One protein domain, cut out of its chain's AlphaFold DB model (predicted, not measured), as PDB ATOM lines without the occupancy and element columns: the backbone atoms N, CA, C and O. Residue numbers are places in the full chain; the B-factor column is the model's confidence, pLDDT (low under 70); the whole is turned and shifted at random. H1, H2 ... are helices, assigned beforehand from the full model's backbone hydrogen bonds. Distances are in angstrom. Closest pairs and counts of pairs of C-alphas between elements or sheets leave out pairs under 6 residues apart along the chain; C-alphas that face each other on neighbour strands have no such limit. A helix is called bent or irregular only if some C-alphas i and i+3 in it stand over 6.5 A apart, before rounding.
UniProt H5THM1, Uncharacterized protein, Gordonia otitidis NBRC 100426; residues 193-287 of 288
ATOM      1  N   SER A 193     114.896 159.124 189.933       57.81
ATOM      2  CA  SER A 193     114.789 158.661 188.546       57.81
ATOM      3  C   SER A 193     114.444 159.777 187.556       57.81
ATOM      4  O   SER A 193     114.618 159.601 186.355       57.81
ATOM      5  N   MET A 194     113.943 160.922 188.034       55.75
ATOM      6  CA  MET A 194     113.636 162.072 187.180       55.75
ATOM      7  C   MET A 194     114.875 162.912 186.867       55.75
ATOM      8  O   MET A 194     114.879 163.601 185.852       55.75
ATOM      9  N   LEU A 195     115.948 162.814 187.663       58.44
ATOM     10  CA  LEU A 195     117.194 163.556 187.421       58.44
ATOM     11  C   LEU A 195     117.851 163.215 186.075       58.44
ATOM     12  O   LEU A 195     118.530 164.061 185.504       58.44
ATOM     13  N   ASP A 196     117.625 162.011 185.540       57.53
ATOM     14  CA  ASP A 196     118.110 161.617 184.210       57.53
ATOM     15  C   ASP A 196     117.297 162.214 183.053       57.53
ATOM     16  O   ASP A 196     117.754 162.208 181.913       57.53
ATOM     17  N   SER A 197     116.088 162.710 183.329       55.88
ATOM     18  CA  SER A 197     115.151 163.224 182.319       55.88
ATOM     19  C   SER A 197     115.021 164.749 182.337       55.88
ATOM     20  O   SER A 197     114.397 165.317 181.442       55.88
ATOM     21  N   ILE A 198     115.576 165.414 183.354       59.97
ATOM     22  CA  ILE A 198     115.553 166.873 183.475       59.97
ATOM     23  C   ILE A 198     116.694 167.454 182.640       59.97
ATOM     24  O   ILE A 198     117.866 167.169 182.885       59.97
ATOM     25  N   ASP A 199     116.350 168.317 181.682       62.44
ATOM     26  CA  ASP A 199     117.326 169.114 180.937       62.44
ATOM     27  C   ASP A 199     117.859 170.260 181.807       62.44
ATOM     28  O   ASP A 199     117.460 171.424 181.701       62.44
ATOM     29  N   LEU A 200     118.788 169.906 182.691       61.62
ATOM     30  CA  LEU A 200     119.443 170.849 183.584       61.62
ATOM     31  C   LEU A 200     120.299 171.865 182.828       61.62
ATOM     32  O   LEU A 200     120.625 172.889 183.415       61.62
ATOM     33  N   ALA A 201     120.647 171.655 181.551       59.62
ATOM     34  CA  ALA A 201     121.413 172.632 180.773       59.62
ATOM     35  C   ALA A 201     120.642 173.950 180.586       59.62
ATOM     36  O   ALA A 201     121.254 175.014 180.508       59.62
ATOM     37  N   SER A 202     119.309 173.886 180.600       61.59
ATOM     38  CA  SER A 202     118.422 175.049 180.504       61.59
ATOM     39  C   SER A 202     118.200 175.793 181.832       61.59
ATOM     40  O   SER A 202     117.653 176.893 181.829       61.59
ATOM     41  N   PHE A 203     118.633 175.222 182.964       62.72
ATOM     42  CA  PHE A 203     118.364 175.760 184.301       62.72
ATOM     43  C   PHE A 203     119.475 176.701 184.773       62.72
ATOM     44  O   PHE A 203     120.671 176.456 184.554       62.72
ATOM     45  N   THR A 204     119.100 177.737 185.521       72.44
ATOM     46  CA  THR A 204     120.048 178.503 186.339       72.44
ATOM     47  C   THR A 204     120.626 177.629 187.457       72.44
ATOM     48  O   THR A 204     120.038 176.622 187.851       72.44
ATOM     49  N   ASP A 205     121.770 178.012 188.027       64.62
ATOM     50  CA  ASP A 205     122.386 177.250 189.125       64.62
ATOM     51  C   ASP A 205     121.489 177.142 190.367       64.62
ATOM     52  O   ASP A 205     121.589 176.179 191.121       64.62
ATOM     53  N   SER A 206     120.603 178.111 190.601       63.38
ATOM     54  CA  SER A 206     119.647 178.054 191.713       63.38
ATOM     55  C   SER A 206     118.489 177.091 191.444       63.38
ATOM     56  O   SER A 206     118.077 176.386 192.362       63.38
ATOM     57  N   GLU A 207     118.001 177.009 190.205       61.81
ATOM     58  CA  GLU A 207     116.969 176.042 189.803       61.81
ATOM     59  C   GLU A 207     117.528 174.617 189.772       61.81
ATOM     60  O   GLU A 207     116.903 173.695 190.294       61.81
ATOM     61  N   ALA A 208     118.745 174.444 189.246       66.81
ATOM     62  CA  ALA A 208     119.454 173.170 189.279       66.81
ATOM     63  C   ALA A 208     119.690 172.710 190.725       66.81
ATOM     64  O   ALA A 208     119.392 171.569 191.064       66.81
ATOM     65  N   LEU A 209     120.141 173.610 191.608       71.56
ATOM     66  CA  LEU A 209     120.324 173.293 193.024       71.56
ATOM     67  C   LEU A 209     119.015 172.862 193.695       71.56
ATOM     68  O   LEU A 209     119.034 171.909 194.461       71.56
ATOM     69  N   ALA A 210     117.893 173.532 193.424       66.12
ATOM     70  CA  ALA A 210     116.598 173.155 193.992       66.12
ATOM     71  C   ALA A 210     116.133 171.774 193.497       66.12
ATOM     72  O   ALA A 210     115.690 170.953 194.301       66.12
ATOM     73  N   ALA A 211     116.297 171.493 192.201       67.94
ATOM     74  CA  ALA A 211     115.945 170.204 191.607       67.94
ATOM     75  C   ALA A 211     116.791 169.047 192.167       67.94
ATOM     76  O   ALA A 211     116.277 167.950 192.377       67.94
ATOM     77  N   ILE A 212     118.077 169.295 192.436       76.12
ATOM     78  CA  ILE A 212     119.011 168.299 192.973       76.12
ATOM     79  C   ILE A 212     118.869 168.154 194.488       76.12
ATOM     80  O   ILE A 212     118.959 167.048 195.003       76.12
ATOM     81  N   ALA A 213     118.635 169.241 195.222       77.19
ATOM     82  CA  ALA A 213     118.511 169.190 196.674       77.19
ATOM     83  C   ALA A 213     117.329 168.318 197.118       77.19
ATOM     84  O   ALA A 213     117.438 167.642 198.127       77.19
ATOM     85  N   GLY A 214     116.227 168.280 196.363       72.94
ATOM     86  CA  GLY A 214     115.044 167.489 196.727       72.94
ATOM     87  C   GLY A 214     115.345 166.004 197.005       72.94
ATOM     88  O   GLY A 214     115.074 165.543 198.111       72.94
ATOM     89  N   PRO A 215     115.922 165.253 196.049       73.94
ATOM     90  CA  PRO A 215     116.238 163.835 196.243       73.94
ATOM     91  C   PRO A 215     117.256 163.529 197.360       73.94
ATOM     92  O   PRO A 215     117.103 162.527 198.058       73.94
ATOM     93  N   TYR A 216     118.283 164.372 197.538       81.69
ATOM     94  CA  TYR A 216     119.408 164.094 198.453       81.69
ATOM     95  C   TYR A 216     119.326 164.833 199.802       81.69
ATOM     96  O   TYR A 216     120.023 164.488 200.740       81.69
ATOM     97  N   LEU A 217     118.526 165.888 199.926       80.81
ATOM     98  CA  LEU A 217     118.443 166.719 201.139       80.81
ATOM     99  C   LEU A 217     117.002 166.873 201.636       80.81
ATOM    100  O   LEU A 217     116.751 167.590 202.597       80.81
ATOM    101  N   GLY A 218     116.036 166.262 200.948       72.44
ATOM    102  CA  GLY A 218     114.640 166.286 201.352       72.44
ATOM    103  C   GLY A 218     114.359 165.378 202.546       72.44
ATOM    104  O   GLY A 218     115.115 164.467 202.860       72.44
ATOM    105  N   THR A 219     113.191 165.570 203.155       67.81
ATOM    106  CA  THR A 219     112.716 164.799 204.319       67.81
ATOM    107  C   THR A 219     111.931 163.535 203.946       67.81
ATOM    108  O   THR A 219     111.401 162.844 204.816       67.81
ATOM    109  N   ARG A 220     111.810 163.223 202.649       66.81
ATOM    110  CA  ARG A 220     111.093 162.045 202.133       66.81
ATOM    111  C   ARG A 220     111.906 161.357 201.043       66.81
ATOM    112  O   ARG A 220     112.401 162.022 200.133       66.81
ATOM    113  N   LYS A 221     111.955 160.023 201.094       72.50
ATOM    114  CA  LYS A 221     112.546 159.200 200.037       72.50
ATOM    115  C   LYS A 221     111.697 159.288 198.771       72.50
ATOM    116  O   LYS A 221     110.536 158.888 198.787       72.50
ATOM    117  N   ASN A 222     112.294 159.732 197.665       68.69
ATOM    118  CA  ASN A 222     111.623 159.806 196.365       68.69
ATOM    119  C   ASN A 222     112.346 158.940 195.333       68.69
ATOM    120  O   ASN A 222     113.170 159.429 194.563       68.69
ATOM    121  N   GLY A 223     112.025 157.646 195.319       73.69
ATOM    122  CA  GLY A 223     112.617 156.664 194.406       73.69
ATOM    123  C   GLY A 223     113.841 155.947 194.984       73.69
ATOM    124  O   GLY A 223     114.179 156.113 196.151       73.69
ATOM    125  N   ARG A 224     114.486 155.112 194.164       81.75
ATOM    126  CA  ARG A 224     115.675 154.340 194.554       81.75
ATOM    127  C   ARG A 224     116.912 155.232 194.581       81.75
ATOM    128  O   ARG A 224     117.108 156.003 193.640       81.75
ATOM    129  N   LEU A 225     117.757 155.080 195.601       85.12
ATOM    130  CA  LEU A 225     118.997 155.838 195.697       85.12
ATOM    131  C   LEU A 225     119.895 155.549 194.487       85.12
ATOM    132  O   LEU A 225     120.160 154.399 194.135       85.12
ATOM    133  N   THR A 226     120.382 156.610 193.855       89.00
ATOM    134  CA  THR A 226     121.417 156.566 192.821       89.00
ATOM    135  C   THR A 226     122.219 157.852 192.890       89.00
ATOM    136  O   THR A 226     121.647 158.903 193.147       89.00
ATOM    137  N   TYR A 227     123.529 157.777 192.664       90.00
ATOM    138  CA  TYR A 227     124.410 158.949 192.636       90.00
ATOM    139  C   TYR A 227     124.920 159.281 191.236       90.00
ATOM    140  O   TYR A 227     125.428 160.377 191.022       90.00
ATOM    141  N   GLN A 228     124.758 158.381 190.263       86.62
ATOM    142  CA  GLN A 228     125.276 158.574 188.906       86.62
ATOM    143  C   GLN A 228     124.758 159.869 188.240       86.62
ATOM    144  O   GLN A 228     125.573 160.589 187.655       86.62
ATOM    145  N   PRO A 229     123.459 160.236 188.339       82.75
ATOM    146  CA  PRO A 229     122.984 161.496 187.769       82.75
ATOM    147  C   PRO A 229     123.649 162.705 188.432       82.75
ATOM    148  O   PRO A 229     124.020 163.658 187.754       82.75
ATOM    149  N   LEU A 230     123.854 162.645 189.749       87.31
ATOM    150  CA  LEU A 230     124.500 163.706 190.513       87.31
ATOM    151  C   LEU A 230     125.990 163.833 190.188       87.31
ATOM    152  O   LEU A 230     126.471 164.952 190.051       87.31
ATOM    153  N   GLU A 231     126.715 162.727 190.002       88.19
ATOM    154  CA  GLU A 231     128.122 162.761 189.577       88.19
ATOM    155  C   GLU A 231     128.292 163.480 188.239       88.19
ATOM    156  O   GLU A 231     129.190 164.310 188.100       88.19
ATOM    157  N   ARG A 232     127.402 163.207 187.275       84.00
ATOM    158  CA  ARG A 232     127.386 163.896 185.978       84.00
ATOM    159  C   ARG A 232     127.110 165.390 186.144       84.00
ATOM    160  O   ARG A 232     127.823 166.205 185.570       84.00
ATOM    161  N   ILE A 233     126.127 165.754 186.965       83.69
ATOM    162  CA  ILE A 233     125.781 167.163 187.188       83.69
ATOM    163  C   ILE A 233     126.915 167.914 187.886       83.69
ATOM    164  O   ILE A 233     127.235 169.030 187.491       83.69
ATOM    165  N   LEU A 234     127.547 167.319 188.899       87.56
ATOM    166  CA  LEU A 234     128.689 167.928 189.580       87.56
ATOM    167  C   LEU A 234     129.900 168.045 188.649       87.56
ATOM    168  O   LEU A 234     130.626 169.033 188.721       87.56
ATOM    169  N   PHE A 235     130.082 167.094 187.729       87.94
ATOM    170  CA  PHE A 235     131.100 167.188 186.684       87.94
ATOM    171  C   PHE A 235     130.849 168.359 185.723       87.94
ATOM    172  O   PHE A 235     131.777 169.097 185.401       87.94
ATOM    173  N   GLU A 236     129.602 168.571 185.304       84.00
ATOM    174  CA  GLU A 236     129.217 169.676 184.416       84.00
ATOM    175  C   GLU A 236     129.156 171.034 185.138       84.00
ATOM    176  O   GLU A 236     129.431 172.075 184.539       84.00
ATOM    177  N   ARG A 237     128.815 171.041 186.432       83.94
ATOM    178  CA  ARG A 237     128.633 172.242 187.262       83.94
ATOM    179  C   ARG A 237     129.299 172.101 188.641       83.94
ATOM    180  O   ARG A 237     128.597 172.060 189.658       83.94
ATOM    181  N   PRO A 238     130.644 172.140 188.725       85.81
ATOM    182  CA  PRO A 238     131.362 171.925 189.987       85.81
ATOM    183  C   PRO A 238     130.979 172.896 191.112       85.81
ATOM    184  O   PRO A 238     130.992 172.522 192.275       85.81
ATOM    185  N   ARG A 239     130.559 174.127 190.781       83.25
ATOM    186  CA  ARG A 239     130.136 175.154 191.759       83.25
ATOM    187  C   ARG A 239     128.898 174.773 192.577       83.25
ATOM    188  O   ARG A 239     128.634 175.384 193.608       83.25
ATOM    189  N   LEU A 240     128.112 173.798 192.118       81.75
ATOM    190  CA  LEU A 240     126.979 173.291 192.892       81.75
ATOM    191  C   LEU A 240     127.437 172.457 194.091       81.75
ATOM    192  O   LEU A 240     126.675 172.335 195.047       81.75
ATOM    193  N   HIS A 241     128.669 171.937 194.068       84.56
ATOM    194  CA  HIS A 241     129.232 171.133 195.145       84.56
ATOM    195  C   HIS A 241     129.204 171.868 196.491       84.56
ATOM    196  O   HIS A 241     128.556 171.388 197.419       84.56
ATOM    197  N   ASP A 242     129.803 173.057 196.575       81.75
ATOM    198  CA  ASP A 242     129.904 173.827 197.825       81.75
ATOM    199  C   ASP A 242     128.516 174.242 198.352       81.75
ATOM    200  O   ASP A 242     128.229 174.241 199.553       81.75
ATOM    201  N   ARG A 243     127.588 174.534 197.428       82.06
ATOM    202  CA  ARG A 243     126.200 174.894 197.760       82.06
ATOM    203  C   ARG A 243     125.382 173.706 198.267       82.06
ATOM    204  O   ARG A 243     124.458 173.905 199.048       82.06
ATOM    205  N   LEU A 244     125.683 172.496 197.802       83.62
ATOM    206  CA  LEU A 244     125.075 171.264 198.300       83.62
ATOM    207  C   LEU A 244     125.692 170.857 199.642       83.62
ATOM    208  O   LEU A 244     124.959 170.494 200.557       83.62
ATOM    209  N   MET A 245     127.013 170.991 199.787       83.81
ATOM    210  CA  MET A 245     127.735 170.714 201.033       83.81
ATOM    211  C   MET A 245     127.230 171.557 202.200       83.81
ATOM    212  O   MET A 245     126.920 171.003 203.247       83.81
ATOM    213  N   SER A 246     127.057 172.865 202.003       83.69
ATOM    214  CA  SER A 246     126.548 173.773 203.050       83.69
ATOM    215  C   SER A 246     125.109 173.488 203.501       83.69
ATOM    216  O   SER A 246     124.658 174.046 204.498       83.69
ATOM    217  N   ARG A 247     124.369 172.639 202.779       79.25
ATOM    218  CA  ARG A 247     122.989 172.249 203.107       79.25
ATOM    219  C   ARG A 247     122.875 170.820 203.625       79.25
ATOM    220  O   ARG A 247     121.782 170.402 203.992       79.25
ATOM    221  N   LEU A 248     123.963 170.054 203.610       81.31
ATOM    222  CA  LEU A 248     123.943 168.663 204.030       81.31
ATOM    223  C   LEU A 248     123.956 168.584 205.555       81.31
ATOM    224  O   LEU A 248     124.956 168.904 206.189       81.31
ATOM    225  N   THR A 249     122.847 168.126 206.131       74.12
ATOM    226  CA  THR A 249     122.703 167.919 207.574       74.12
ATOM    227  C   THR A 249     122.286 166.480 207.874       74.12
ATOM    228  O   THR A 249     121.403 165.942 207.200       74.12
ATOM    229  N   PRO A 250     122.876 165.837 208.895       67.81
ATOM    230  CA  PRO A 250     122.428 164.529 209.358       67.81
ATOM    231  C   PRO A 250     121.071 164.567 210.080       67.81
ATOM    232  O   PRO A 250     120.462 163.519 210.269       67.81
ATOM    233  N   ALA A 251     120.577 165.749 210.466       66.31
ATOM    234  CA  ALA A 251     119.354 165.886 211.258       66.31
ATOM    235  C   ALA A 251     118.048 165.707 210.457       66.31
ATOM    236  O   ALA A 251     117.017 165.393 211.046       66.31
ATOM    237  N   GLU A 252     118.070 165.908 209.135       64.06
ATOM    238  CA  GLU A 252     116.856 166.005 208.301       64.06
ATOM    239  C   GLU A 252     116.760 164.904 207.231       64.06
ATOM    240  O   GLU A 252     116.195 165.109 206.158       64.06
ATOM    241  N   MET A 253     117.303 163.717 207.510       66.56
ATOM    242  CA  MET A 253     117.335 162.610 206.551       66.56
ATOM    243  C   MET A 253     116.206 161.604 206.740       66.56
ATOM    244  O   MET A 253     115.829 161.246 207.857       66.56
ATOM    245  N   TYR A 254     115.680 161.113 205.619       69.00
ATOM    246  CA  TYR A 254     114.682 160.052 205.624       69.00
ATOM    247  C   TYR A 254     115.315 158.676 205.892       69.00
ATOM    248  O   TYR A 254     116.482 158.441 205.555       69.00
ATOM    249  N   PRO A 255     114.533 157.729 206.441       65.19
ATOM    250  CA  PRO A 255     114.942 156.335 206.532       65.19
ATOM    251  C   PRO A 255     115.135 155.751 205.132       65.19
ATOM    252  O   PRO A 255     114.266 155.898 204.265       65.19
ATOM    253  N   ILE A 256     116.257 155.074 204.916       71.06
ATOM    254  CA  ILE A 256     116.532 154.342 203.676       71.06
ATOM    255  C   ILE A 256     116.245 152.850 203.836       71.06
ATOM    256  O   ILE A 256     116.228 152.321 204.947       71.06
ATOM    257  N   ASP A 257     115.995 152.165 202.721       75.38
ATOM    258  CA  ASP A 257     115.762 150.721 202.725       75.38
ATOM    259  C   ASP A 257     117.063 149.936 202.504       75.38
ATOM    260  O   ASP A 257     118.096 150.463 202.088       75.38
ATOM    261  N   ALA A 258     117.012 148.631 202.786       73.62
ATOM    262  CA  ALA A 258     118.157 147.740 202.614       73.62
ATOM    263  C   ALA A 258     118.674 147.696 201.158       73.62
ATOM    264  O   ALA A 258     119.852 147.413 200.933       73.62
ATOM    265  N   ASP A 259     117.815 148.004 200.182       77.69
ATOM    266  CA  ASP A 259     118.142 147.997 198.754       77.69
ATOM    267  C   ASP A 259     119.021 149.190 198.328       77.69
ATOM    268  O   ASP A 259     119.684 149.122 197.283       77.69
ATOM    269  N   ASP A 260     119.065 150.256 199.136       82.06
ATOM    270  CA  ASP A 260     119.936 151.417 198.937       82.06
ATOM    271  C   ASP A 260     121.354 151.204 199.500       82.06
ATOM    272  O   ASP A 260     122.296 151.872 199.061       82.06
ATOM    273  N   LEU A 261     121.542 150.259 200.434       79.81
ATOM    274  CA  LEU A 261     122.829 150.038 201.113       79.81
ATOM    275  C   LEU A 261     123.993 149.781 200.142       79.81
ATOM    276  O   LEU A 261     125.027 150.435 200.289       79.81
ATOM    277  N   PRO A 262     123.879 148.905 199.118       79.31
ATOM    278  CA  PRO A 262     124.986 148.677 198.188       79.31
ATOM    279  C   PRO A 262     125.377 149.939 197.410       79.31
ATOM    280  O   PRO A 262     126.555 150.147 197.118       79.31
ATOM    281  N   VAL A 263     124.398 150.794 197.094       86.00
ATOM    282  CA  VAL A 263     124.618 152.049 196.367       86.00
ATOM    283  C   VAL A 263     125.322 153.065 197.262       86.00
ATOM    284  O   VAL A 263     126.292 153.686 196.830       86.00
ATOM    285  N   ALA A 264     124.883 153.201 198.514       83.94
ATOM    286  CA  ALA A 264     125.529 154.073 199.488       83.94
ATOM    287  C   ALA A 264     126.969 153.617 199.795       83.94
ATOM    288  O   ALA A 264     127.888 154.431 199.761       83.94
ATOM    289  N   VAL A 265     127.212 152.314 199.979       78.06
ATOM    290  CA  VAL A 265     128.571 151.779 200.185       78.06
ATOM    291  C   VAL A 265     129.483 152.076 198.990       78.06
ATOM    292  O   VAL A 265     130.616 152.516 199.182       78.06
ATOM    293  N   ALA A 266     129.009 151.879 197.757       82.44
ATOM    294  CA  ALA A 266     129.794 152.190 196.561       82.44
ATOM    295  C   ALA A 266     130.129 153.692 196.463       82.44
ATOM    296  O   ALA A 266     131.251 154.066 196.110       82.44
ATOM    297  N   ALA A 267     129.180 154.551 196.833       88.62
ATOM    298  CA  ALA A 267     129.311 156.003 196.774       88.62
ATOM    299  C   ALA A 267     130.348 156.586 197.750       88.62
ATOM    300  O   ALA A 267     130.862 157.679 197.502       88.62
ATOM    301  N   LEU A 268     130.758 155.841 198.784       77.62
ATOM    302  CA  LEU A 268     131.886 156.221 199.648       77.62
ATOM    303  C   LEU A 268     133.208 156.370 198.875       77.62
ATOM    304  O   LEU A 268     134.118 157.048 199.342       77.62
ATOM    305  N   SER A 269     133.321 155.772 197.684       80.75
ATOM    306  CA  SER A 269     134.497 155.903 196.812       80.75
ATOM    307  C   SER A 269     134.370 157.009 195.753       80.75
ATOM    308  O   SER A 269     135.253 157.133 194.902       80.75
ATOM    309  N   SER A 270     133.294 157.804 195.766       88.12
ATOM    310  CA  SER A 270     133.078 158.857 194.766       88.12
ATOM    311  C   SER A 270     134.152 159.947 194.835       88.12
ATOM    312  O   SER A 270     134.644 160.310 195.909       88.12
ATOM    313  N   GLY A 271     134.479 160.531 193.679       84.19
ATOM    314  CA  GLY A 271     135.369 161.690 193.592       84.19
ATOM    315  C   GLY A 271     134.810 162.940 194.282       84.19
ATOM    316  O   GLY A 271     135.584 163.803 194.690       84.19
ATOM    317  N   TRP A 272     133.491 163.014 194.483       87.56
ATOM    318  CA  TRP A 272     132.811 164.189 195.028       87.56
ATOM    319  C   TRP A 272     132.592 164.090 196.547       87.56
ATOM    320  O   TRP A 272     131.893 163.174 196.990       87.56
ATOM    321  N   PRO A 273     133.107 165.041 197.356       85.81
ATOM    322  CA  PRO A 273     132.939 165.017 198.814       85.81
ATOM    323  C   PRO A 273     131.476 164.973 199.272       85.81
ATOM    324  O   PRO A 273     131.144 164.246 200.203       85.81
ATOM    325  N   PHE A 274     130.583 165.660 198.557       87.31
ATOM    326  CA  PHE A 274     129.153 165.691 198.871       87.31
ATOM    327  C   PHE A 274     128.521 164.307 198.771       87.31
ATOM    328  O   PHE A 274     127.771 163.904 199.653       87.31
ATOM    329  N   ILE A 275     128.873 163.552 197.729       89.62
ATOM    330  CA  ILE A 275     128.360 162.199 197.516       89.62
ATOM    331  C   ILE A 275     128.859 161.267 198.615       89.62
ATOM    332  O   ILE A 275     128.060 160.526 199.182       89.62
ATOM    333  N   ARG A 276     130.149 161.346 198.963       88.50
ATOM    334  CA  ARG A 276     130.713 160.539 200.054       88.50
ATOM    335  C   ARG A 276     130.017 160.833 201.383       88.50
ATOM    336  O   ARG A 276     129.631 159.902 202.085       88.50
ATOM    337  N   ARG A 277     129.814 162.113 201.706       81.62
ATOM    338  CA  ARG A 277     129.200 162.542 202.968       81.62
ATOM    339  C   ARG A 277     127.717 162.191 203.037       81.62
ATOM    340  O   ARG A 277     127.282 161.629 204.035       81.62
ATOM    341  N   HIS A 278     126.957 162.427 201.968       88.19
ATOM    342  CA  HIS A 278     125.556 162.014 201.900       88.19
ATOM    343  C   HIS A 278     125.423 160.490 202.033       88.19
ATOM    344  O   HIS A 278     124.623 160.009 202.829       88.19
ATOM    345  N   ALA A 279     126.250 159.722 201.319       85.12
ATOM    346  CA  ALA A 279     126.260 158.265 201.411       85.12
ATOM    347  C   ALA A 279     126.579 157.755 202.816       85.12
ATOM    348  O   ALA A 279     125.959 156.795 203.268       85.12
ATOM    349  N   ALA A 280     127.498 158.410 203.523       80.44
ATOM    350  CA  ALA A 280     127.777 158.075 204.908       80.44
ATOM    351  C   ALA A 280     126.557 158.324 205.801       80.44
ATOM    352  O   ALA A 280     126.144 157.407 206.501       80.44
ATOM    353  N   ILE A 281     125.925 159.500 205.726       79.94
ATOM    354  CA  ILE A 281     124.733 159.809 206.535       79.94
ATOM    355  C   ILE A 281     123.581 158.834 206.215       79.94
ATOM    356  O   ILE A 281     122.905 158.368 207.129       79.94
ATOM    357  N   VAL A 282     123.398 158.457 204.943       80.50
ATOM    358  CA  VAL A 282     122.430 157.427 204.526       80.50
ATOM    359  C   VAL A 282     122.692 156.089 205.235       80.50
ATOM    360  O   VAL A 282     121.769 155.452 205.733       80.50
ATOM    361  N   LEU A 283     123.949 155.649 205.314       76.88
ATOM    362  CA  LEU A 283     124.298 154.405 206.008       76.88
ATOM    363  C   LEU A 283     124.034 154.488 207.517       76.88
ATOM    364  O   LEU A 283     123.712 153.472 208.128       76.88
ATOM    365  N   LEU A 284     124.138 155.680 208.113       71.31
ATOM    366  CA  LEU A 284     123.819 155.897 209.525       71.31
ATOM    367  C   LEU A 284     122.311 155.824 209.795       71.31
ATOM    368  O   LEU A 284     121.905 155.241 210.799       71.31
ATOM    369  N   SER A 285     121.475 156.350 208.892       69.50
ATOM    370  CA  SER A 285     120.016 156.355 209.070       69.50
ATOM    371  C   SER A 285     119.358 154.985 208.874       69.50
ATOM    372  O   SER A 285     118.266 154.762 209.388       69.50
ATOM    373  N   ALA A 286     120.018 154.035 208.202       62.84
ATOM    374  CA  ALA A 286     119.520 152.666 208.012       62.84
ATOM    375  C   ALA A 286     119.495 151.803 209.294       62.84
ATOM    376  O   ALA A 286     119.046 150.653 209.257       62.84
ATOM    377  N   HIS A 287     120.029 152.316 210.408       49.84
ATOM    378  CA  HIS A 287     120.194 151.591 211.672       49.84
ATOM    379  C   HIS A 287     119.392 152.173 212.848       49.84
ATOM    380  O   HIS A 287     119.546 151.683 213.971       49.84
TER     381      HIS A 287
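This is residues 193 to 287 of the 288 residues of an uncharacterized protein of Gordonia otitidis NBRC 100426 (UniProt H5THM1). An elongated body of helices has two parts: H1, H2 and H3 form a triangle towards one end, and the hairpin of H4 and H5 makes the other end. H5 joins the two, reaching H3 with Phe 274 and coming near H2 at Ile 275 and near H1 at His 278. The printed part has 95 residues with five named helices, H1 to H5 in chain order, and no named strand; its class is all helix. It is compact, with a radius of gyration of the C-alphas of 12.5 A and spans of 38 by 23 by 22 A.

After residues 193 to 204, which hold no named element, H1 runs from residue 205, C-alpha at (122.386, 177.250, 189.125), to 217 over 16.5 A. H2 is residues 228 to 236, 12.6 A, and H3 is residues 240 to 245. H4, residues 258 to 267, 15.1 A, is only just irregular: C-alphas 259 and 262 are 6.9 A apart. H5 spans residues 273 to 285, 18.6 A, and ends with C-alpha 285 at (120.016, 156.355, 209.070).

H1 touches H3, closest at the C-alphas of Leu 209 and Leu 240, 6.7 A, at a steep tilt of 40 degrees. H2 touches no helix; its closest C-alpha to H1 is Leu 230, 7.6 A from that of Ile 212. H3 and H5 only just touch, with 3 pairs of C-alphas within 8 A, and H5 does so with Phe 274 alone, 5.6 A from Met 245 between C-alphas. H4 and H5 form a helical hairpin, opposite ways at a shallow tilt of 28 degrees, with the closest C-alphas, of Ala 264 and Ala 279, 4.7 A apart. H4 is apart from H1, H2 and H3. Every O i to N i+4 pair is within hydrogen-bond range in H2, H3 and H5, against 7 of 9 in H1 and 4 of 6 in H4.

The two farthest C-alphas, of Ser 202 and His 287, are 39.0 A apart. The printed part has no cut. The link from H3 to H4, 12 residues, is long. The mean pLDDT of the printed part is 75.9; 29 residues are under 70, among them 193 to 203 and 250 to 255.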